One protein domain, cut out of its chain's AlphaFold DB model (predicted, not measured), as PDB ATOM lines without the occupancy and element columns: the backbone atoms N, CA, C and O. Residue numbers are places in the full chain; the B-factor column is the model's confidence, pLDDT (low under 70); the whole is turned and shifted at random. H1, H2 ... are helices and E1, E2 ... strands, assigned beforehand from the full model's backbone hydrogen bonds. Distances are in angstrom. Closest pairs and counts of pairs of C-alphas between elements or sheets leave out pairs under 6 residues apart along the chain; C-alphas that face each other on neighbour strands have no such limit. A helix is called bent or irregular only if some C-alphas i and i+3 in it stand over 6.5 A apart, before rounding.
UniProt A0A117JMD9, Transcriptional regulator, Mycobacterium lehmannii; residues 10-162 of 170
ATOM      1  N   GLU A  10     153.048 203.351 143.489       92.44
ATOM      2  CA  GLU A  10     154.330 202.900 144.034       92.44
ATOM      3  C   GLU A  10     154.192 202.363 145.467       92.44
ATOM      4  O   GLU A  10     154.888 201.423 145.832       92.44
ATOM      5  N   PHE A  11     153.254 202.890 146.259       92.75
ATOM      6  CA  PHE A  11     152.964 202.389 147.609       92.75
ATOM      7  C   PHE A  11     152.128 201.104 147.590       92.75
ATOM      8  O   PHE A  11     152.181 200.296 148.513       92.75
ATOM      9  N   VAL A  12     151.341 200.905 146.531       95.25
ATOM     10  CA  VAL A  12     150.379 199.802 146.419       95.25
ATOM     11  C   VAL A  12     150.940 198.627 145.612       95.25
ATOM     12  O   VAL A  12     150.495 197.492 145.784       95.25
ATOM     13  N   ALA A  13     151.952 198.858 144.771       96.38
ATOM     14  CA  ALA A  13     152.539 197.850 143.893       96.38
ATOM     15  C   ALA A  13     153.122 196.647 144.648       96.38
ATOM     16  O   ALA A  13     153.051 195.542 144.124       96.38
ATOM     17  N   TRP A  14     153.587 196.812 145.890       96.19
ATOM     18  CA  TRP A  14     154.051 195.712 146.752       96.19
ATOM     19  C   TRP A  14     153.019 195.274 147.799       96.19
ATOM     20  O   TRP A  14     153.223 194.278 148.488       96.19
ATOM     21  N   ALA A  15     151.882 195.964 147.898       94.94
ATOM     22  CA  ALA A  15     150.884 195.685 148.920       94.94
ATOM     23  C   ALA A  15     150.152 194.347 148.675       94.94
ATOM     24  O   ALA A  15     150.037 193.898 147.523       94.94
ATOM     25  N   PRO A  16     149.587 193.726 149.730       93.88
ATOM     26  CA  PRO A  16     148.756 192.534 149.603       93.88
ATOM     27  C   PRO A  16     147.564 192.736 148.661       93.88
ATOM     28  O   PRO A  16     147.005 193.829 148.552       93.88
ATOM     29  N   ALA A  17     147.106 191.652 148.028       93.62
ATOM     30  CA  ALA A  17     146.023 191.696 147.040       93.62
ATOM     31  C   ALA A  17     144.743 192.428 147.514       93.62
ATOM     32  O   ALA A  17     144.167 193.159 146.709       93.62
ATOM     33  N   PRO A  18     144.283 192.285 148.779       94.31
ATOM     34  CA  PRO A  18     143.152 193.061 149.290       94.31
ATOM     35  C   PRO A  18     143.370 194.574 149.223       94.31
ATOM     36  O   PRO A  18     142.517 195.274 148.694       94.31
ATOM     37  N   VAL A  19     144.546 195.058 149.631       93.81
ATOM     38  CA  VAL A  19     144.890 196.489 149.602       93.81
ATOM     39  C   VAL A  19     144.888 197.020 148.168       93.81
ATOM     40  O   VAL A  19     144.328 198.081 147.903       93.81
ATOM     41  N   ARG A  20     145.435 196.252 147.212       93.94
ATOM     42  CA  ARG A  20     145.401 196.626 145.786       93.94
ATOM     43  C   ARG A  20     143.970 196.753 145.257       93.94
ATOM     44  O   ARG A  20     143.687 197.653 144.467       93.94
ATOM     45  N   ARG A  21     143.064 195.860 145.675       91.62
ATOM     46  CA  ARG A  21     141.646 195.919 145.282       91.62
ATOM     47  C   ARG A  21     140.946 197.127 145.888       91.62
ATOM     48  O   ARG A  21     140.254 197.823 145.153       91.62
ATOM     49  N   ASP A  22     141.142 197.385 147.174       91.50
ATOM     50  CA  ASP A  22     140.487 198.496 147.866       91.50
ATOM     51  C   ASP A  22     140.943 199.844 147.287       91.50
ATOM     52  O   ASP A  22     140.114 200.705 146.995       91.50
ATOM     53  N   TRP A  23     142.238 199.985 146.987       90.62
ATOM     54  CA  TRP A  23     142.793 201.149 146.285       90.62
ATOM     55  C   TRP A  23     142.190 201.356 144.884       90.62
ATOM     56  O   TRP A  23     141.886 202.487 144.498       90.62
ATOM     57  N   MET A  24     141.953 200.273 144.132       87.88
ATOM     58  CA  MET A  24     141.264 200.328 142.834       87.88
ATOM     59  C   MET A  24     139.781 200.697 142.962       87.88
ATOM     60  O   MET A  24     139.250 201.396 142.103       87.88
ATOM     61  N   VAL A  25     139.096 200.217 144.004       86.69
ATOM     62  CA  VAL A  25     137.687 200.552 144.272       86.69
ATOM     63  C   VAL A  25     137.548 202.021 144.667       86.69
ATOM     64  O   VAL A  25     136.624 202.689 144.204       86.69
ATOM     65  N   ALA A  26     138.489 202.545 145.456       84.00
ATOM     66  CA  ALA A  26     138.495 203.936 145.903       84.00
ATOM     67  C   ALA A  26     138.627 204.954 144.754       84.00
ATOM     68  O   ALA A  26     138.227 206.105 144.914       84.00
ATOM     69  N   ALA A  27     139.126 204.539 143.584       77.12
ATOM     70  CA  ALA A  27     139.167 205.374 142.381       77.12
ATOM     71  C   ALA A  27     137.777 205.652 141.768       77.12
ATOM     72  O   ALA A  27     137.648 206.516 140.903       77.12
ATOM     73  N   GLY A  28     136.730 204.941 142.204       78.19
ATOM     74  CA  GLY A  28     135.371 205.125 141.703       78.19
ATOM     75  C   GLY A  28     135.149 204.521 140.305       78.19
ATOM     76  O   GLY A  28     135.766 203.506 139.954       78.19
ATOM     77  N   PRO A  29     134.213 205.067 139.504       75.00
ATOM     78  CA  PRO A  29     133.858 204.501 138.205       75.00
ATOM     79  C   PRO A  29     134.975 204.719 137.169       75.00
ATOM     80  O   PRO A  29     135.061 205.762 136.530       75.00
ATOM     81  N   VAL A  30     135.809 203.697 136.975       76.81
ATOM     82  CA  VAL A  30     136.820 203.613 135.904       76.81
ATOM     83  C   VAL A  30     136.374 202.651 134.799       76.81
ATOM     84  O   VAL A  30     135.673 201.672 135.072       76.81
ATOM     85  N   ASN A  31     136.796 202.906 133.556       79.25
ATOM     86  CA  ASN A  31     136.470 202.043 132.415       79.25
ATOM     87  C   ASN A  31     137.151 200.657 132.503       79.25
ATOM     88  O   ASN A  31     138.148 200.466 133.206       79.25
ATOM     89  N   ASP A  32     136.623 199.676 131.764       84.75
ATOM     90  CA  ASP A  32     137.111 198.289 131.812       84.75
ATOM     91  C   ASP A  32     138.554 198.138 131.318       84.75
ATOM     92  O   ASP A  32     139.301 197.299 131.824       84.75
ATOM     93  N   VAL A  33     138.976 198.987 130.375       84.06
ATOM     94  CA  VAL A  33     140.355 199.005 129.864       84.06
ATOM     95  C   VAL A  33     141.327 199.346 130.992       84.06
ATOM     96  O   VAL A  33     142.308 198.632 131.199       84.06
ATOM     97  N   TYR A  34     141.033 200.392 131.761       84.06
ATOM     98  CA  TYR A  34     141.803 200.789 132.933       84.06
ATOM     99  C   TYR A  34     141.812 199.675 133.986       84.06
ATOM    100  O   TYR A  34     142.877 199.279 134.466       84.06
ATOM    101  N   ARG A  35     140.635 199.112 134.296       86.69
ATOM    102  CA  ARG A  35     140.476 198.041 135.294       86.69
ATOM    103  C   ARG A  35     141.300 196.797 134.956       86.69
ATOM    104  O   ARG A  35     141.913 196.217 135.848       86.69
ATOM    105  N   ALA A  36     141.344 196.405 133.685       88.75
ATOM    106  CA  ALA A  36     142.120 195.259 133.217       88.75
ATOM    107  C   ALA A  36     143.631 195.543 133.143       88.75
ATOM    108  O   ALA A  36     144.450 194.621 133.189       88.75
ATOM    109  N   ARG A  37     144.007 196.813 132.986       90.62
ATOM    110  CA  ARG A  37     145.390 197.237 132.774       90.62
ATOM    111  C   ARG A  37     146.136 197.525 134.070       90.62
ATOM    112  O   ARG A  37     147.298 197.142 134.168       90.62
ATOM    113  N   MET A  38     145.501 198.165 135.050       91.31
ATOM    114  CA  MET A  38     146.192 198.617 136.262       91.31
ATOM    115  C   MET A  38     146.895 197.489 137.040       91.31
ATOM    116  O   MET A  38     148.047 197.685 137.421       91.31
ATOM    117  N   PRO A  39     146.320 196.280 137.207       92.56
ATOM    118  CA  PRO A  39     147.047 195.175 137.836       92.56
ATOM    119  C   PRO A  39     148.362 194.837 137.120       92.56
ATOM    120  O   PRO A  39     149.388 194.675 137.768       92.56
ATOM    121  N   LYS A  40     148.360 194.847 135.778       94.31
ATOM    122  CA  LYS A  40     149.561 194.597 134.962       94.31
ATOM    123  C   LYS A  40     150.612 195.693 135.139       94.31
ATOM    124  O   LYS A  40     151.800 195.409 135.078       94.31
ATOM    125  N   VAL A  41     150.173 196.937 135.345       94.38
ATOM    126  CA  VAL A  41     151.065 198.058 135.669       94.38
ATOM    127  C   VAL A  41     151.715 197.846 137.036       94.38
ATOM    128  O   VAL A  41     152.927 197.974 137.138       94.38
ATOM    129  N   LEU A  42     150.953 197.471 138.069       95.56
ATOM    130  CA  LEU A  42     151.512 197.197 139.402       95.56
ATOM    131  C   LEU A  42     152.518 196.035 139.381       95.56
ATOM    132  O   LEU A  42     153.574 196.114 140.015       95.56
ATOM    133  N   ASP A  43     152.219 194.977 138.626       96.00
ATOM    134  CA  ASP A  43     153.132 193.847 138.441       96.00
ATOM    135  C   ASP A  43     154.415 194.278 137.717       96.00
ATOM    136  O   ASP A  43     155.514 193.874 138.096       96.00
ATOM    137  N   GLU A  44     154.298 195.149 136.715       95.88
ATOM    138  CA  GLU A  44     155.448 195.683 135.989       95.88
ATOM    139  C   GLU A  44     156.311 196.610 136.852       95.88
ATOM    140  O   GLU A  44     157.535 196.500 136.820       95.88
ATOM    141  N   ILE A  45     155.694 197.469 137.667       96.44
ATOM    142  CA  ILE A  45     156.397 198.298 138.657       96.44
ATOM    143  C   ILE A  45     157.182 197.406 139.617       96.44
ATOM    144  O   ILE A  45     158.355 197.667 139.875       96.44
ATOM    145  N   THR A  46     156.575 196.313 140.081       97.06
ATOM    146  CA  THR A  46     157.236 195.344 140.965       97.06
ATOM    147  C   THR A  46     158.407 194.653 140.266       97.06
ATOM    148  O   THR A  46     159.488 194.537 140.836       97.06
ATOM    149  N   ARG A  47     158.219 194.216 139.012       96.31
ATOM    150  CA  ARG A  47     159.246 193.530 138.213       96.31
ATOM    151  C   ARG A  47     160.440 194.430 137.899       96.31
ATOM    152  O   ARG A  47     161.575 193.967 137.914       96.31
ATOM    153  N   ARG A  48     160.178 195.690 137.551       95.75
ATOM    154  CA  ARG A  48     161.195 196.687 137.191       95.75
ATOM    155  C   ARG A  48     161.818 197.358 138.420       95.75
ATOM    156  O   ARG A  48     162.921 197.879 138.324       95.75
ATOM    157  N   GLY A  49     161.116 197.355 139.550       97.31
ATOM    158  CA  GLY A  49     161.523 197.971 140.812       97.31
ATOM    159  C   GLY A  49     161.096 199.434 140.975       97.31
ATOM    160  O   GLY A  49     161.105 199.943 142.089       97.31
ATOM    161  N   TYR A  50     160.698 200.122 139.902       97.50
ATOM    162  CA  TYR A  50     160.343 201.545 139.936       97.50
ATOM    163  C   TYR A  50     159.160 201.876 139.018       97.50
ATOM    164  O   TYR A  50     158.974 201.270 137.957       97.50
ATOM    165  N   GLY A  51     158.376 202.878 139.412       96.06
ATOM    166  CA  GLY A  51     157.300 203.473 138.622       96.06
ATOM    167  C   GLY A  51     157.815 204.499 137.619       96.06
ATOM    168  O   GLY A  51     158.828 205.161 137.846       96.06
ATOM    169  N   ILE A  52     157.117 204.630 136.494       95.62
ATOM    170  CA  ILE A  52     157.347 205.674 135.494       95.62
ATOM    171  C   ILE A  52     156.017 206.372 135.247       95.62
ATOM    172  O   ILE A  52     155.039 205.728 134.881       95.62
ATOM    173  N   GLU A  53     155.973 207.688 135.421       93.00
ATOM    174  CA  GLU A  53     154.791 208.483 135.106       93.00
ATOM    175  C   GLU A  53     154.965 209.211 133.778       93.00
ATOM    176  O   GLU A  53     155.891 210.010 133.603       93.00
ATOM    177  N   ARG A  54     154.053 208.970 132.836       92.44
ATOM    178  CA  ARG A  54     153.993 209.743 131.591       92.44
ATOM    179  C   ARG A  54     153.469 211.144 131.869       92.44
ATOM    180  O   ARG A  54     152.398 211.309 132.449       92.44
ATOM    181  N   LEU A  55     154.173 212.153 131.365       90.19
ATOM    182  CA  LEU A  55     153.641 213.507 131.302       90.19
ATOM    183  C   LEU A  55     152.575 213.543 130.203       90.19
ATOM    184  O   LEU A  55     152.882 213.409 129.020       90.19
ATOM    185  N   SER A  56     151.313 213.671 130.597       84.75
ATOM    186  CA  SER A  56     150.171 213.604 129.686       84.75
ATOM    187  C   SER A  56     149.160 214.704 129.989       84.75
ATOM    188  O   SER A  56     149.061 215.163 131.129       84.75
ATOM    189  N   ASP A  57     148.380 215.107 128.985       82.25
ATOM    190  CA  ASP A  57     147.335 216.120 129.169       82.25
ATOM    191  C   ASP A  57     146.321 215.731 130.260       82.25
ATOM    192  O   ASP A  57     145.986 216.595 131.075       82.25
ATOM    193  N   PRO A  58     145.855 214.464 130.368       79.75
ATOM    194  CA  PRO A  58     145.013 214.049 131.487       79.75
ATOM    195  C   PRO A  58     145.688 214.241 132.851       79.75
ATOM    196  O   PRO A  58     145.061 214.775 133.762       79.75
ATOM    197  N   LEU A  59     146.973 213.891 132.987       78.56
ATOM    198  CA  LEU A  59     147.718 214.089 134.234       78.56
ATOM    199  C   LEU A  59     147.823 215.574 134.610       78.56
ATOM    200  O   LEU A  59     147.582 215.941 135.759       78.56
ATOM    201  N   LEU A  60     148.118 216.441 133.640       81.31
ATOM    202  CA  LEU A  60     148.173 217.888 133.856       81.31
ATOM    203  C   LEU A  60     146.815 218.459 134.285       81.31
ATOM    204  O   LEU A  60     146.759 219.285 135.197       81.31
ATOM    205  N   LYS A  61     145.713 217.991 133.682       79.00
ATOM    206  CA  LYS A  61     144.350 218.376 134.089       79.00
ATOM    207  C   LYS A  61     144.049 217.962 135.530       79.00
ATOM    208  O   LYS A  61     143.430 218.743 136.249       79.00
ATOM    209  N   VAL A  62     144.491 216.774 135.958       76.50
ATOM    210  CA  VAL A  62     144.355 216.333 137.357       76.50
ATOM    211  C   VAL A  62     145.127 217.261 138.294       76.50
ATOM    212  O   VAL A  62     144.548 217.747 139.263       76.50
ATOM    213  N   PHE A  63     146.399 217.552 138.016       74.75
ATOM    214  CA  PHE A  63     147.181 218.447 138.874       74.75
ATOM    215  C   PHE A  63     146.578 219.852 138.963       74.75
ATOM    216  O   PHE A  63     146.451 220.388 140.061       74.75
ATOM    217  N   ALA A  64     146.139 220.419 137.837       76.75
ATOM    218  CA  ALA A  64     145.464 221.715 137.822       76.75
ATOM    219  C   ALA A  64     144.160 221.700 138.639       76.75
ATOM    220  O   ALA A  64     143.875 222.648 139.366       76.75
ATOM    221  N   ALA A  65     143.387 220.614 138.549       74.69
ATOM    222  CA  ALA A  65     142.186 220.423 139.352       74.69
ATOM    223  C   ALA A  65     142.508 220.360 140.855       74.69
ATOM    224  O   ALA A  65     141.815 221.001 141.634       74.69
ATOM    225  N   LEU A  66     143.559 219.640 141.261       72.00
ATOM    226  CA  LEU A  66     143.972 219.543 142.666       72.00
ATOM    227  C   LEU A  66     144.398 220.898 143.244       72.00
ATOM    228  O   LEU A  66     143.953 221.242 144.334       72.00
ATOM    229  N   LEU A  67     145.191 221.677 142.502       72.62
ATOM    230  CA  LEU A  67     145.616 223.018 142.923       72.62
ATOM    231  C   LEU A  67     144.419 223.955 143.140       72.62
ATOM    232  O   LEU A  67     144.366 224.671 144.131       72.62
ATOM    233  N   ALA A  68     143.410 223.888 142.268       71.69
ATOM    234  CA  ALA A  68     142.207 224.710 142.398       71.69
ATOM    235  C   ALA A  68     141.352 224.381 143.643       71.69
ATOM    236  O   ALA A  68     140.584 225.231 144.082       71.69
ATOM    237  N   VAL A  69     141.461 223.170 144.215       66.00
ATOM    238  CA  VAL A  69     140.770 222.810 145.474       66.00
ATOM    239  C   VAL A  69     141.455 223.440 146.688       66.00
ATOM    240  O   VAL A  69     140.777 223.800 147.648       66.00
ATOM    241  N   GLU A  70     142.783 223.569 146.663       61.56
ATOM    242  CA  GLU A  70     143.559 224.123 147.781       61.56
ATOM    243  C   GLU A  70     143.298 225.628 147.988       61.56
ATOM    244  O   GLU A  70     143.386 226.106 149.118       61.56
ATOM    245  N   ASP A  71     142.862 226.344 146.944       60.56
ATOM    246  CA  ASP A  71     142.544 227.781 146.980       60.56
ATOM    247  C   ASP A  71     141.154 228.125 147.575       60.56
ATOM    248  O   ASP A  71     140.765 229.294 147.621       60.56
ATOM    249  N   GLY A  72     140.412 227.141 148.103       51.84
ATOM    250  CA  GLY A  72     139.272 227.386 149.000       51.84
ATOM    251  C   GLY A  72     137.883 227.528 148.365       51.84
ATOM    252  O   GLY A  72     136.946 227.878 149.083       51.84
ATOM    253  N   ASP A  73     137.704 227.199 147.083       51.28
ATOM    254  CA  ASP A  73     136.386 227.165 146.426       51.28
ATOM    255  C   ASP A  73     135.979 225.701 146.127       51.28
ATOM    256  O   ASP A  73     136.466 225.052 145.202       51.28
ATOM    257  N   ALA A  74     135.120 225.130 146.975       50.69
ATOM    258  CA  ALA A  74     134.703 223.718 146.954       50.69
ATOM    259  C   ALA A  74     133.236 223.570 146.466       50.69
ATOM    260  O   ALA A  74     132.511 224.562 146.443       50.69
ATOM    261  N   PRO A  75     132.660 222.362 146.271       54.53
ATOM    262  CA  PRO A  75     133.158 221.113 145.685       54.53
ATOM    263  C   PRO A  75     132.065 220.431 144.814       54.53
ATOM    264  O   PRO A  75     131.125 219.851 145.339       54.53
ATOM    265  N   ASP A  76     132.179 220.436 143.488       52.53
ATOM    266  CA  ASP A  76     131.461 219.452 142.636       52.53
ATOM    267  C   ASP A  76     132.104 219.349 141.240       52.53
ATOM    268  O   ASP A  76     132.529 218.269 140.821       52.53
ATOM    269  N   PRO A  77     132.379 220.475 140.543       54.84
ATOM    270  CA  PRO A  77     132.920 220.423 139.185       54.84
ATOM    271  C   PRO A  77     134.369 219.937 139.125       54.84
ATOM    272  O   PRO A  77     134.836 219.558 138.052       54.84
ATOM    273  N   VAL A  78     135.095 220.010 140.246       53.00
ATOM    274  CA  VAL A  78     136.509 219.629 140.362       53.00
ATOM    275  C   VAL A  78     136.653 218.148 140.695       53.00
ATOM    276  O   VAL A  78     137.460 217.479 140.063       53.00
ATOM    277  N   ALA A  79     135.820 217.607 141.590       53.56
ATOM    278  CA  ALA A  79     135.761 216.171 141.863       53.56
ATOM    279  C   ALA A  79     135.281 215.386 140.628       53.56
ATOM    280  O   ALA A  79     135.871 214.363 140.286       53.56
ATOM    281  N   VAL A  80     134.291 215.912 139.895       54.69
ATOM    282  CA  VAL A  80     133.841 215.343 138.611       54.69
ATOM    283  C   VAL A  80     134.918 215.471 137.525       54.69
ATOM    284  O   VAL A  80     135.146 214.515 136.784       54.69
ATOM    285  N   ARG A  81     135.642 216.603 137.443       56.03
ATOM    286  CA  ARG A  81     136.790 216.744 136.518       56.03
ATOM    287  C   ARG A  81     137.924 215.791 136.853       56.03
ATOM    288  O   ARG A  81     138.516 215.224 135.942       56.03
ATOM    289  N   LEU A  82     138.221 215.629 138.137       60.25
ATOM    290  CA  LEU A  82     139.240 214.723 138.639       60.25
ATOM    291  C   LEU A  82     138.861 213.277 138.309       60.25
ATOM    292  O   LEU A  82     139.676 212.569 137.732       60.25
ATOM    293  N   ALA A  83     137.613 212.873 138.563       57.41
ATOM    294  CA  ALA A  83     137.101 211.552 138.200       57.41
ATOM    295  C   ALA A  83     137.143 211.302 136.679       57.41
ATOM    296  O   ALA A  83     137.582 210.239 136.242       57.41
ATOM    297  N   GLY A  84     136.759 212.290 135.862       58.22
ATOM    298  CA  GLY A  84     136.828 212.200 134.399       58.22
ATOM    299  C   GLY A  84     138.261 212.110 133.866       58.22
ATOM    300  O   GLY A  84     138.564 211.255 133.039       58.22
ATOM    301  N   ALA A  85     139.175 212.932 134.386       61.91
ATOM    302  CA  ALA A  85     140.581 212.910 133.987       61.91
ATOM    303  C   ALA A  85     141.308 211.641 134.468       61.91
ATOM    304  O   ALA A  85     142.157 211.116 133.751       61.91
ATOM    305  N   VAL A  86     140.936 211.099 135.636       60.91
ATOM    306  CA  VAL A  86     141.390 209.787 136.131       60.91
ATOM    307  C   VAL A  86     140.901 208.655 135.227       60.91
ATOM    308  O   VAL A  86     141.674 207.752 134.911       60.91
ATOM    309  N   ALA A  87     139.655 208.717 134.746       57.38
ATOM    310  CA  ALA A  87     139.112 207.730 133.814       57.38
ATOM    311  C   ALA A  87     139.815 207.745 132.438       57.38
ATOM    312  O   ALA A  87     139.907 206.702 131.787       57.38
ATOM    313  N   GLU A  88     140.345 208.898 132.012       60.34
ATOM    314  CA  GLU A  88     141.171 209.053 130.802       60.34
ATOM    315  C   GLU A  88     142.646 208.649 131.009       60.34
ATOM    316  O   GLU A  88     143.385 208.471 130.041       60.34
ATOM    317  N   LEU A  89     143.085 208.444 132.255       64.81
ATOM    318  CA  LEU A  89     144.468 208.123 132.633       64.81
ATOM    319  C   LEU A  89     144.775 206.620 132.499       64.81
ATOM    320  O   LEU A  89     145.389 205.990 133.359       64.81
ATOM    321  N   THR A  90     144.363 206.023 131.380       64.62
ATOM    322  CA  THR A  90     144.602 204.607 131.057       64.62
ATOM    323  C   THR A  90     146.082 204.271 130.921       64.62
ATOM    324  O   THR A  90     146.464 203.122 131.135       64.62
ATOM    325  N   VAL A  91     146.937 205.242 130.601       73.12
ATOM    326  CA  VAL A  91     148.338 204.993 130.241       73.12
ATOM    327  C   VAL A  91     149.307 205.775 131.133       73.12
ATOM    328  O   VAL A  91     150.187 206.478 130.650       73.12
ATOM    329  N   VAL A  92     149.125 205.668 132.453       82.56
ATOM    330  CA  VAL A  92     149.990 206.343 133.440       82.56
ATOM    331  C   VAL A  92     151.442 205.844 133.401       82.56
ATOM    332  O   VAL A  92     152.365 206.649 133.471       82.56
ATOM    333  N   ASP A  93     151.630 204.535 133.212       92.19
ATOM    334  CA  ASP A  93     152.923 203.838 133.171       92.19
ATOM    335  C   ASP A  93     153.017 202.966 131.900       92.19
ATOM    336  O   ASP A  93     152.049 202.801 131.140       92.19
ATOM    337  N   PHE A  94     154.197 202.409 131.654       92.12
ATOM    338  CA  PHE A  94     154.531 201.551 130.526       92.12
ATOM    339  C   PHE A  94     154.475 200.078 130.918       92.12
ATOM    340  O   PHE A  94     155.133 199.653 131.864       92.12
ATOM    341  N   LEU A  95     153.747 199.285 130.130       92.38
ATOM    342  CA  LEU A  95     153.863 197.826 130.149       92.38
ATOM    343  C   LEU A  95     155.136 197.368 129.404       92.38
ATOM    344  O   LEU A  95     155.674 198.142 128.606       92.38
ATOM    345  N   PRO A  96     155.603 196.112 129.581       84.88
ATOM    346  CA  PRO A  96     156.850 195.622 128.980       84.88
ATOM    347  C   PRO A  96     157.030 195.931 127.488       84.88
ATOM    348  O   PRO A  96     158.094 196.388 127.080       84.88
ATOM    349  N   GLY A  97     155.988 195.712 126.676       86.25
ATOM    350  CA  GLY A  97     156.032 195.954 125.229       86.25
ATOM    351  C   GLY A  97     155.953 197.429 124.827       86.25
ATOM    352  O   GLY A  97     156.232 197.763 123.686       86.25
ATOM    353  N   GLU A  98     155.584 198.316 125.748       92.12
ATOM    354  CA  GLU A  98     155.414 199.748 125.484       92.12
ATOM    355  C   GLU A  98     156.622 200.563 125.925       92.12
ATOM    356  O   GLU A  98     156.836 201.656 125.416       92.12
ATOM    357  N   LEU A  99     157.404 200.059 126.884       90.69
ATOM    358  CA  LEU A  99     158.588 200.759 127.374       90.69
ATOM    359  C   LEU A  99     159.629 200.957 126.260       90.69
ATOM    360  O   LEU A  99     160.391 201.915 126.302       90.69
ATOM    361  N   ALA A 100     159.628 200.099 125.234       88.50
ATOM    362  CA  ALA A 100     160.423 200.298 124.021       88.50
ATOM    363  C   ALA A 100     160.088 201.615 123.291       88.50
ATOM    364  O   ALA A 100     160.960 202.211 122.673       88.50
ATOM    365  N   GLU A 101     158.857 202.107 123.438       89.75
ATOM    366  CA  GLU A 101     158.338 203.324 122.805       89.75
ATOM    367  C   GLU A 101     158.408 204.552 123.729       89.75
ATOM    368  O   GLU A 101     157.763 205.573 123.475       89.75
ATOM    369  N   VAL A 102     159.163 204.469 124.832       93.25
ATOM    370  CA  VAL A 102     159.229 205.526 125.856       93.25
ATOM    371  C   VAL A 102     159.668 206.876 125.296       93.25
ATOM    372  O   VAL A 102     159.188 207.911 125.749       93.25
ATOM    373  N   GLU A 103     160.493 206.879 124.254       93.81
ATOM    374  CA  GLU A 103     161.046 208.094 123.644       93.81
ATOM    375  C   GLU A 103     159.969 208.965 122.975       93.81
ATOM    376  O   GLU A 103     160.126 210.180 122.838       93.81
ATOM    377  N   HIS A 104     158.831 208.362 122.618       91.62
ATOM    378  CA  HIS A 104     157.680 209.058 122.049       91.62
ATOM    379  C   HIS A 104     156.846 209.806 123.103       91.62
ATOM    380  O   HIS A 104     156.007 210.634 122.747       91.62
ATOM    381  N   SER A 105     157.073 209.550 124.395       90.75
ATOM    382  CA  SER A 105     156.295 210.116 125.501       90.75
ATOM    383  C   SER A 105     157.180 210.970 126.419       90.75
ATOM    384  O   SER A 105     158.192 210.481 126.917       90.75
ATOM    385  N   PRO A 106     156.832 212.241 126.697       93.69
ATOM    386  CA  PRO A 106     157.502 212.972 127.764       93.69
ATOM    387  C   PRO A 106     157.178 212.333 129.122       93.69
ATOM    388  O   PRO A 106     156.094 211.780 129.318       93.69
ATOM    389  N   LEU A 107     158.119 212.402 130.060       95.00
ATOM    390  CA  LEU A 107     158.002 211.784 131.379       95.00
ATOM    391  C   LEU A 107     157.874 212.842 132.467       95.00
ATOM    392  O   LEU A 107     158.613 213.826 132.474       95.00
ATOM    393  N   ALA A 108     156.941 212.618 133.388       93.50
ATOM    394  CA  ALA A 108     156.753 213.444 134.569       93.50
ATOM    395  C   ALA A 108     157.684 212.972 135.685       93.50
ATOM    396  O   ALA A 108     158.487 213.762 136.177       93.50
ATOM    397  N   THR A 109     157.631 211.680 136.032       95.00
ATOM    398  CA  THR A 109     158.432 211.115 137.122       95.00
ATOM    399  C   THR A 109     159.012 209.739 136.800       95.00
ATOM    400  O   THR A 109     158.472 208.977 135.995       95.00
ATOM    401  N   VAL A 110     160.126 209.423 137.460       97.38
ATOM    402  CA  VAL A 110     160.642 208.059 137.633       97.38
ATOM    403  C   VAL A 110     160.856 207.861 139.128       97.38
ATOM    404  O   VAL A 110     161.624 208.615 139.732       97.38
ATOM    405  N   SER A 111     160.158 206.895 139.723       97.50
ATOM    406  CA  SER A 111     159.949 206.831 141.174       97.50
ATOM    407  C   SER A 111     160.284 205.457 141.745       97.50
ATOM    408  O   SER A 111     159.742 204.452 141.293       97.50
ATOM    409  N   ALA A 112     161.143 205.410 142.763       98.00
ATOM    410  CA  ALA A 112     161.517 204.181 143.459       98.00
ATOM    411  C   ALA A 112     160.914 204.136 144.877       98.00
ATOM    412  O   ALA A 112     160.898 205.166 145.566       98.00
ATOM    413  N   PRO A 113     160.423 202.969 145.327       97.69
ATOM    414  CA  PRO A 113     159.922 202.782 146.683       97.69
ATOM    415  C   PRO A 113     161.067 202.718 147.697       97.69
ATOM    416  O   PRO A 113     162.121 202.147 147.434       97.69
ATOM    417  N   ILE A 114     160.828 203.248 148.889       97.44
ATOM    418  CA  ILE A 114     161.669 203.060 150.069       97.44
ATOM    419  C   ILE A 114     160.879 202.193 151.045       97.44
ATOM    420  O   ILE A 114     159.769 202.556 151.455       97.44
ATOM    421  N   PHE A 115     161.461 201.052 151.400       95.06
ATOM    422  CA  PHE A 115     160.835 200.057 152.262       95.06
ATOM    423  C   PHE A 115     161.229 200.241 153.731       95.06
ATOM    424  O   PHE A 115     162.343 200.680 154.029       95.06
ATOM    425  N   ASP A 116     160.323 199.886 154.637       91.81
ATOM    426  CA  ASP A 116     160.641 199.647 156.046       91.81
ATOM    427  C   ASP A 116     161.208 198.230 156.272       91.81
ATOM    428  O   ASP A 116     161.422 197.457 155.334       91.81
ATOM    429  N   THR A 117     161.470 197.880 157.536       90.25
ATOM    430  CA  THR A 117     162.004 196.562 157.923       90.25
ATOM    431  C   THR A 117     161.034 195.409 157.683       90.25
ATOM    432  O   THR A 117     161.474 194.266 157.583       90.25
ATOM    433  N   ASP A 118     159.738 195.701 157.585       89.56
ATOM    434  CA  ASP A 118     158.681 194.717 157.358       89.56
ATOM    435  C   ASP A 118     158.397 194.523 155.855       89.56
ATOM    436  O   ASP A 118     157.575 193.691 155.471       89.56
ATOM    437  N   GLY A 119     159.100 195.266 154.991       89.88
ATOM    438  CA  GLY A 119     158.945 195.213 153.541       89.88
ATOM    439  C   GLY A 119     157.766 196.033 153.019       89.88
ATOM    440  O   GLY A 119     157.369 195.853 151.865       89.88
ATOM    441  N   ASN A 120     157.202 196.940 153.823       92.81
ATOM    442  CA  ASN A 120     156.173 197.869 153.366       92.81
ATOM    443  C   ASN A 120     156.813 199.103 152.737       92.81
ATOM    444  O   ASN A 120     157.805 199.630 153.237       92.81
ATOM    445  N   VAL A 121     156.209 199.619 151.667       95.31
ATOM    446  CA  VAL A 121     156.612 200.908 151.097       95.31
ATOM    447  C   VAL A 121     156.117 202.024 152.010       95.31
ATOM    448  O   VAL A 121     154.912 202.242 152.125       95.31
ATOM    449  N   VAL A 122     157.041 202.743 152.642       93.94
ATOM    450  CA  VAL A 122     156.729 203.836 153.581       93.94
ATOM    451  C   VAL A 122     157.018 205.213 152.998       93.94
ATOM    452  O   VAL A 122     156.421 206.205 153.411       93.94
ATOM    453  N   LEU A 123     157.908 205.283 152.009       95.31
ATOM    454  CA  LEU A 123     158.277 206.502 151.296       95.31
ATOM    455  C   LEU A 123     158.538 206.173 149.822       95.31
ATOM    456  O   LEU A 123     158.763 205.025 149.451       95.31
ATOM    457  N   THR A 124     158.562 207.198 148.977       95.44
ATOM    458  CA  THR A 124     159.001 207.088 147.581       95.44
ATOM    459  C   THR A 124     159.945 208.234 147.261       95.44
ATOM    460  O   THR A 124     159.667 209.375 147.630       95.44
ATOM    461  N   VAL A 125     161.017 207.961 146.524       96.56
ATOM    462  CA  VAL A 125     161.891 208.988 145.940       96.56
ATOM    463  C   VAL A 125     161.601 209.098 144.450       96.56
ATOM    464  O   VAL A 125     161.325 208.090 143.805       96.56
ATOM    465  N   SER A 126     161.634 210.309 143.897       96.56
ATOM    466  CA  SER A 126     161.337 210.532 142.480       96.56
ATOM    467  C   SER A 126     162.336 211.475 141.827       96.56
ATOM    468  O   SER A 126     162.624 212.546 142.358       96.56
ATOM    469  N   ALA A 127     162.791 211.114 140.630       97.31
ATOM    470  CA  ALA A 127     163.331 212.066 139.669       97.31
ATOM    471  C   ALA A 127     162.177 212.674 138.865       97.31
ATOM    472  O   ALA A 127     161.209 211.975 138.561       97.31
ATOM    473  N   GLN A 128     162.290 213.950 138.485       95.38
ATOM    474  CA  GLN A 128     161.246 214.667 137.745       95.38
ATOM    475  C   GLN A 128     161.805 215.291 136.452       95.38
ATOM    476  O   GLN A 128     162.203 216.457 136.451       95.38
ATOM    477  N   PRO A 129     161.918 214.515 135.356       93.25
ATOM    478  CA  PRO A 129     162.588 214.975 134.141       93.25
ATOM    479  C   PRO A 129     161.815 216.026 133.338       93.25
ATOM    480  O   PRO A 129     162.442 216.788 132.604       93.25
ATOM    481  N   TYR A 130     160.478 216.007 133.395       93.81
ATOM    482  CA  TYR A 130     159.562 216.855 132.609       93.81
ATOM    483  C   TYR A 130     159.936 216.998 131.123       93.81
ATOM    484  O   TYR A 130     159.830 218.066 130.522       93.81
ATOM    485  N   SER A 131     160.416 215.912 130.521       95.06
ATOM    486  CA  SER A 131     160.984 215.904 129.172       95.06
ATOM    487  C   SER A 131     160.918 214.505 128.561       95.06
ATOM    488  O   SER A 131     160.624 213.524 129.247       95.06
ATOM    489  N   ARG A 132     161.156 214.402 127.248       97.00
ATOM    490  CA  ARG A 132     161.355 213.109 126.576       97.00
ATOM    491  C   ARG A 132     162.757 212.596 126.877       97.00
ATOM    492  O   ARG A 132     163.716 213.361 126.808       97.00
ATOM    493  N   LEU A 133     162.864 211.307 127.172       97.06
ATOM    494  CA  LEU A 133     164.121 210.635 127.476       97.06
ATOM    495  C   LEU A 133     164.270 209.392 126.603       97.06
ATOM    496  O   LEU A 133     163.275 208.765 126.245       97.06
ATOM    497  N   THR A 134     165.515 209.025 126.305       97.19
ATOM    498  CA  THR A 134     165.807 207.742 125.661       97.19
ATOM    499  C   THR A 134     165.535 206.583 126.612       97.19
ATOM    500  O   THR A 134     165.604 206.749 127.836       97.19
ATOM    501  N   LEU A 135     165.293 205.385 126.075       96.25
ATOM    502  CA  LEU A 135     165.099 204.185 126.902       96.25
ATOM    503  C   LEU A 135     166.285 203.926 127.841       96.25
ATOM    504  O   LEU A 135     166.100 203.608 129.017       96.25
ATOM    505  N   GLU A 136     167.504 204.094 127.334       97.12
ATOM    506  CA  GLU A 136     168.730 203.969 128.124       97.12
ATOM    507  C   GLU A 136     168.746 204.963 129.288       97.12
ATOM    508  O   GLU A 136     169.017 204.586 130.429       97.12
ATOM    509  N   ARG A 137     168.380 206.227 129.035       97.88
ATOM    510  CA  ARG A 137     168.385 207.254 130.075       97.88
ATOM    511  C   ARG A 137     167.331 206.997 131.146       97.88
ATOM    512  O   ARG A 137     167.607 207.234 132.320       97.88
ATOM    513  N   VAL A 138     166.155 206.501 130.765       97.44
ATOM    514  CA  VAL A 138     165.103 206.108 131.713       97.44
ATOM    515  C   VAL A 138     165.581 204.979 132.619       97.44
ATOM    516  O   VAL A 138     165.421 205.075 133.833       97.44
ATOM    517  N   ARG A 139     166.225 203.951 132.051       96.94
ATOM    518  CA  ARG A 139     166.789 202.839 132.830       96.94
ATOM    519  C   ARG A 139     167.860 203.312 133.803       96.94
ATOM    520  O   ARG A 139     167.751 203.005 134.983       96.94
ATOM    521  N   ALA A 140     168.797 204.136 133.338       98.25
ATOM    522  CA  ALA A 140     169.852 204.686 134.183       98.25
ATOM    523  C   ALA A 140     169.294 205.537 135.339       98.25
ATOM    524  O   ALA A 140     169.789 205.477 136.461       98.25
ATOM    525  N   ILE A 141     168.246 206.335 135.094       98.38
ATOM    526  CA  ILE A 141     167.567 207.078 136.167       98.38
ATOM    527  C   ILE A 141     166.902 206.110 137.146       98.38
ATOM    528  O   ILE A 141     167.054 206.287 138.350       98.38
ATOM    529  N   GLY A 142     166.184 205.101 136.648       98.06
ATOM    530  CA  GLY A 142     165.532 204.096 137.483       98.06
ATOM    531  C   GLY A 142     166.511 203.361 138.399       98.06
ATOM    532  O   GLY A 142     166.267 203.278 139.599       98.06
ATOM    533  N   GLU A 143     167.649 202.918 137.863       98.38
ATOM    534  CA  GLU A 143     168.736 202.290 138.626       98.38
ATOM    535  C   GLU A 143     169.286 203.234 139.704       98.38
ATOM    536  O   GLU A 143     169.329 202.874 140.876       98.38
ATOM    537  N   HIS A 144     169.591 204.491 139.360       98.31
ATOM    538  CA  HIS A 144     170.047 205.466 140.355       98.31
ATOM    539  C   HIS A 144     169.007 205.754 141.451       98.31
ATOM    540  O   HIS A 144     169.379 206.012 142.599       98.31
ATOM    541  N   MET A 145     167.712 205.752 141.113       98.06
ATOM    542  CA  MET A 145     166.640 205.936 142.095       98.06
ATOM    543  C   MET A 145     166.521 204.731 143.026       98.06
ATOM    544  O   MET A 145     166.351 204.933 144.225       98.06
ATOM    545  N   LEU A 146     166.661 203.510 142.507       98.12
ATOM    546  CA  LEU A 146     166.701 202.288 143.315       98.12
ATOM    547  C   LEU A 146     167.890 202.295 144.282       98.12
ATOM    548  O   LEU A 146     167.694 202.126 145.484       98.12
ATOM    549  N   ASP A 147     169.089 202.601 143.783       97.94
ATOM    550  CA  ASP A 147     170.303 202.702 144.598       97.94
ATOM    551  C   ASP A 147     170.153 203.738 145.721       97.94
ATOM    552  O   ASP A 147     170.615 203.551 146.851       97.94
ATOM    553  N   PHE A 148     169.536 204.884 145.417       97.44
ATOM    554  CA  PHE A 148     169.246 205.897 146.427       97.44
ATOM    555  C   PHE A 148     168.227 205.388 147.446       97.44
ATOM    556  O   PHE A 148     168.428 205.568 148.649       97.44
ATOM    557  N   ALA A 149     167.143 204.772 146.976       97.50
ATOM    558  CA  ALA A 149     166.062 204.303 147.821       97.50
ATOM    559  C   ALA A 149     166.526 203.224 148.810       97.50
ATOM    560  O   ALA A 149     166.150 203.273 149.978       97.50
ATOM    561  N   GLU A 150     167.408 202.318 148.387       95.56
ATOM    562  CA  GLU A 150     168.020 201.306 149.254       95.56
ATOM    563  C   GLU A 150     168.836 201.942 150.394       95.56
ATOM    564  O   GLU A 150     168.662 201.615 151.576       95.56
ATOM    565  N   ARG A 151     169.687 202.925 150.066       94.94
ATOM    566  CA  ARG A 151     170.460 203.668 151.076       94.94
ATOM    567  C   ARG A 151     169.552 204.430 152.037       94.94
ATOM    568  O   ARG A 151     169.796 204.427 153.244       94.94
ATOM    569  N   ALA A 152     168.506 205.070 151.519       94.19
ATOM    570  CA  ALA A 152     167.532 205.787 152.335       94.19
ATOM    571  C   ALA A 152     166.753 204.835 153.256       94.19
ATOM    572  O   ALA A 152     166.587 205.138 154.436       94.19
ATOM    573  N   GLY A 153     166.350 203.663 152.760       92.69
ATOM    574  CA  GLY A 153     165.658 202.634 153.542       92.69
ATOM    575  C   GLY A 153     166.476 202.151 154.737       92.69
ATOM    576  O   GLY A 153     165.945 202.004 155.836       92.69
ATOM    577  N   THR A 154     167.795 202.027 154.572       89.44
ATOM    578  CA  THR A 154     168.700 201.707 155.689       89.44
ATOM    579  C   THR A 154     168.642 202.768 156.796       89.44
ATOM    580  O   THR A 154     168.596 202.426 157.977       89.44
ATOM    581  N   ALA A 155     168.600 204.056 156.439       86.50
ATOM    582  CA  ALA A 155     168.480 205.142 157.416       86.50
ATOM    583  C   ALA A 155     167.099 205.174 158.096       86.50
ATOM    584  O   ALA A 155     167.014 205.381 159.308       86.50
ATOM    585  N   VAL A 156     166.027 204.914 157.340       85.69
ATOM    586  CA  VAL A 156     164.658 204.798 157.872       85.69
ATOM    587  C   VAL A 156     164.575 203.667 158.905       85.69
ATOM    588  O   VAL A 156     164.092 203.884 160.016       85.69
ATOM    589  N   ALA A 157     165.135 202.493 158.603       79.62
ATOM    590  CA  ALA A 157     165.174 201.355 159.526       79.62
ATOM    591  C   ALA A 157     165.934 201.660 160.836       79.62
ATOM    592  O   ALA A 157     165.537 201.221 161.921       79.62
ATOM    593  N   GLN A 158     167.014 202.447 160.762       74.19
ATOM    594  CA  GLN A 158     167.806 202.855 161.929       74.19
ATOM    595  C   GLN A 158     167.063 203.844 162.840       74.19
ATOM    596  O   GLN A 158     167.180 203.758 164.067       74.19
ATOM    597  N   GLN A 159     166.273 204.758 162.267       68.25
ATOM    598  CA  GLN A 159     165.459 205.701 163.042       68.25
ATOM    599  C   GLN A 159     164.310 205.005 163.781       68.25
ATOM    600  O   GLN A 159     164.087 205.300 164.951       68.25
ATOM    601  N   VAL A 160     163.643 204.032 163.153       60.41
ATOM    602  CA  VAL A 160     162.561 203.253 163.792       60.41
ATOM    603  C   VAL A 160     163.090 202.369 164.935       60.41
ATOM    604  O   VAL A 160     162.391 202.132 165.918       60.41
ATOM    605  N   SER A 161     164.356 201.945 164.864       57.62
ATOM    606  CA  SER A 161     165.015 201.128 165.898       57.62
ATOM    607  C   SER A 161     165.513 201.925 167.114       57.62
ATOM    608  O   SER A 161     165.943 201.329 168.104       57.62
ATOM    609  N   THR A 162     165.479 203.261 167.067       46.00
ATOM    610  CA  THR A 162     165.906 204.119 168.180       46.00
ATOM    611  C   THR A 162     164.661 204.649 168.896       46.00
ATOM    612  O   THR A 162     164.110 205.658 168.464       46.00
TER     613      THR A 162
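This is residues 10 to 162 of the 170 residues of the protein "Transcriptional regulator" of Mycobacterium lehmannii (UniProt A0A117JMD9). A three-stranded sheet has one long helix, H6, packed along one face, over E2 and E3. Away from H6, H2 reaches from the sheet, which it grazes with residues 41 to 48, toward a helical hairpin of H3 and H4, with H1 near H2; these four helices make an open frame with few contacts, and short H5 sits by the first residue of H6. The 153 printed residues include six named helices and three named strands, in the order H1 H2 E1 H3 H4 H5 E2 E3 H6. The sheet, order E1 E2 E3, is antiparallel and the class is mostly helix. The whole is compact, with a radius of gyration of the C-alphas of 16.6 A and spans of 45 by 39 by 31 A.

In the sheet, E1 is residues 51 to 54, E2 is 106 to 115, 27.9 A long, and E3 is 121 to 127, 17.3 A long. H6, residues 135 to 160, spans 37.0 A and ends at C-alpha 160 (162.561, 203.253, 163.792). H5 is residues 99 to 104, irregular, with C-alphas 100 and 103 7.8 A apart. H2, residues 32 to 48, spans 24.7 A; it has a kink of 25 degrees near residue 39 and is only just irregular, C-alphas 36 and 39 being 6.8 A apart. H1, residues 17 to 26, begins at C-alpha 17 (146.023, 191.696, 147.040). H3 is residues 57 to 70, 20.6 A long, and H4 is 77 to 88, 16.4 A long.

E2 is the inner strand. It is antiparallel to E1, with N 51 and O 111 at 2.8 A, and forms a hairpin with E3, with N 112 and O 125 at 2.9 A. Residues 106 to 107 of E2 also pair with 131 to 132, antiparallel. H6 is on the sheet at a height of 7.5 A, along the strands, at 20 degrees to E2 on the local plane; the closest C-alphas of H6 and E2, Ala 149 and Ile 114, are 5.1 A apart. H5 touches H6 with residue 135 alone, the C-alphas of Val 102 and Leu 135 being the closest at 6.1 A. H2 only grazes the sheet. H1 and H2 are close but not clearly touching, the C-alphas of Met 24 and Arg 35 being the closest at 7.9 A. H2 and H4 stand likewise, with Tyr 34 and Ala 87 closest at 7.5 A between C-alphas. H3 and H4, a helical hairpin, touch at a shallow tilt of 25 degrees, opposite ways, the C-alphas of Pro 58 and Ala 85 being the closest at 5.2 A. H1 and H6 are apart. Every O i to N i+4 pair is within hydrogen-bond range in H1, H3, H4 and H6; H2 has 11 of 13, and H5 0 of 2, with 2 of 3 O i to N i+3 pairs.

The two C-alphas farthest apart, of His 104 and Thr 162, are 47.1 A apart. The printed part has no cut, and no link is long. Residues 70 to 76 stand free. Mean pLDDT of the printed part is 85.2; residues 69 to 90 and 159 to 162 are under 70.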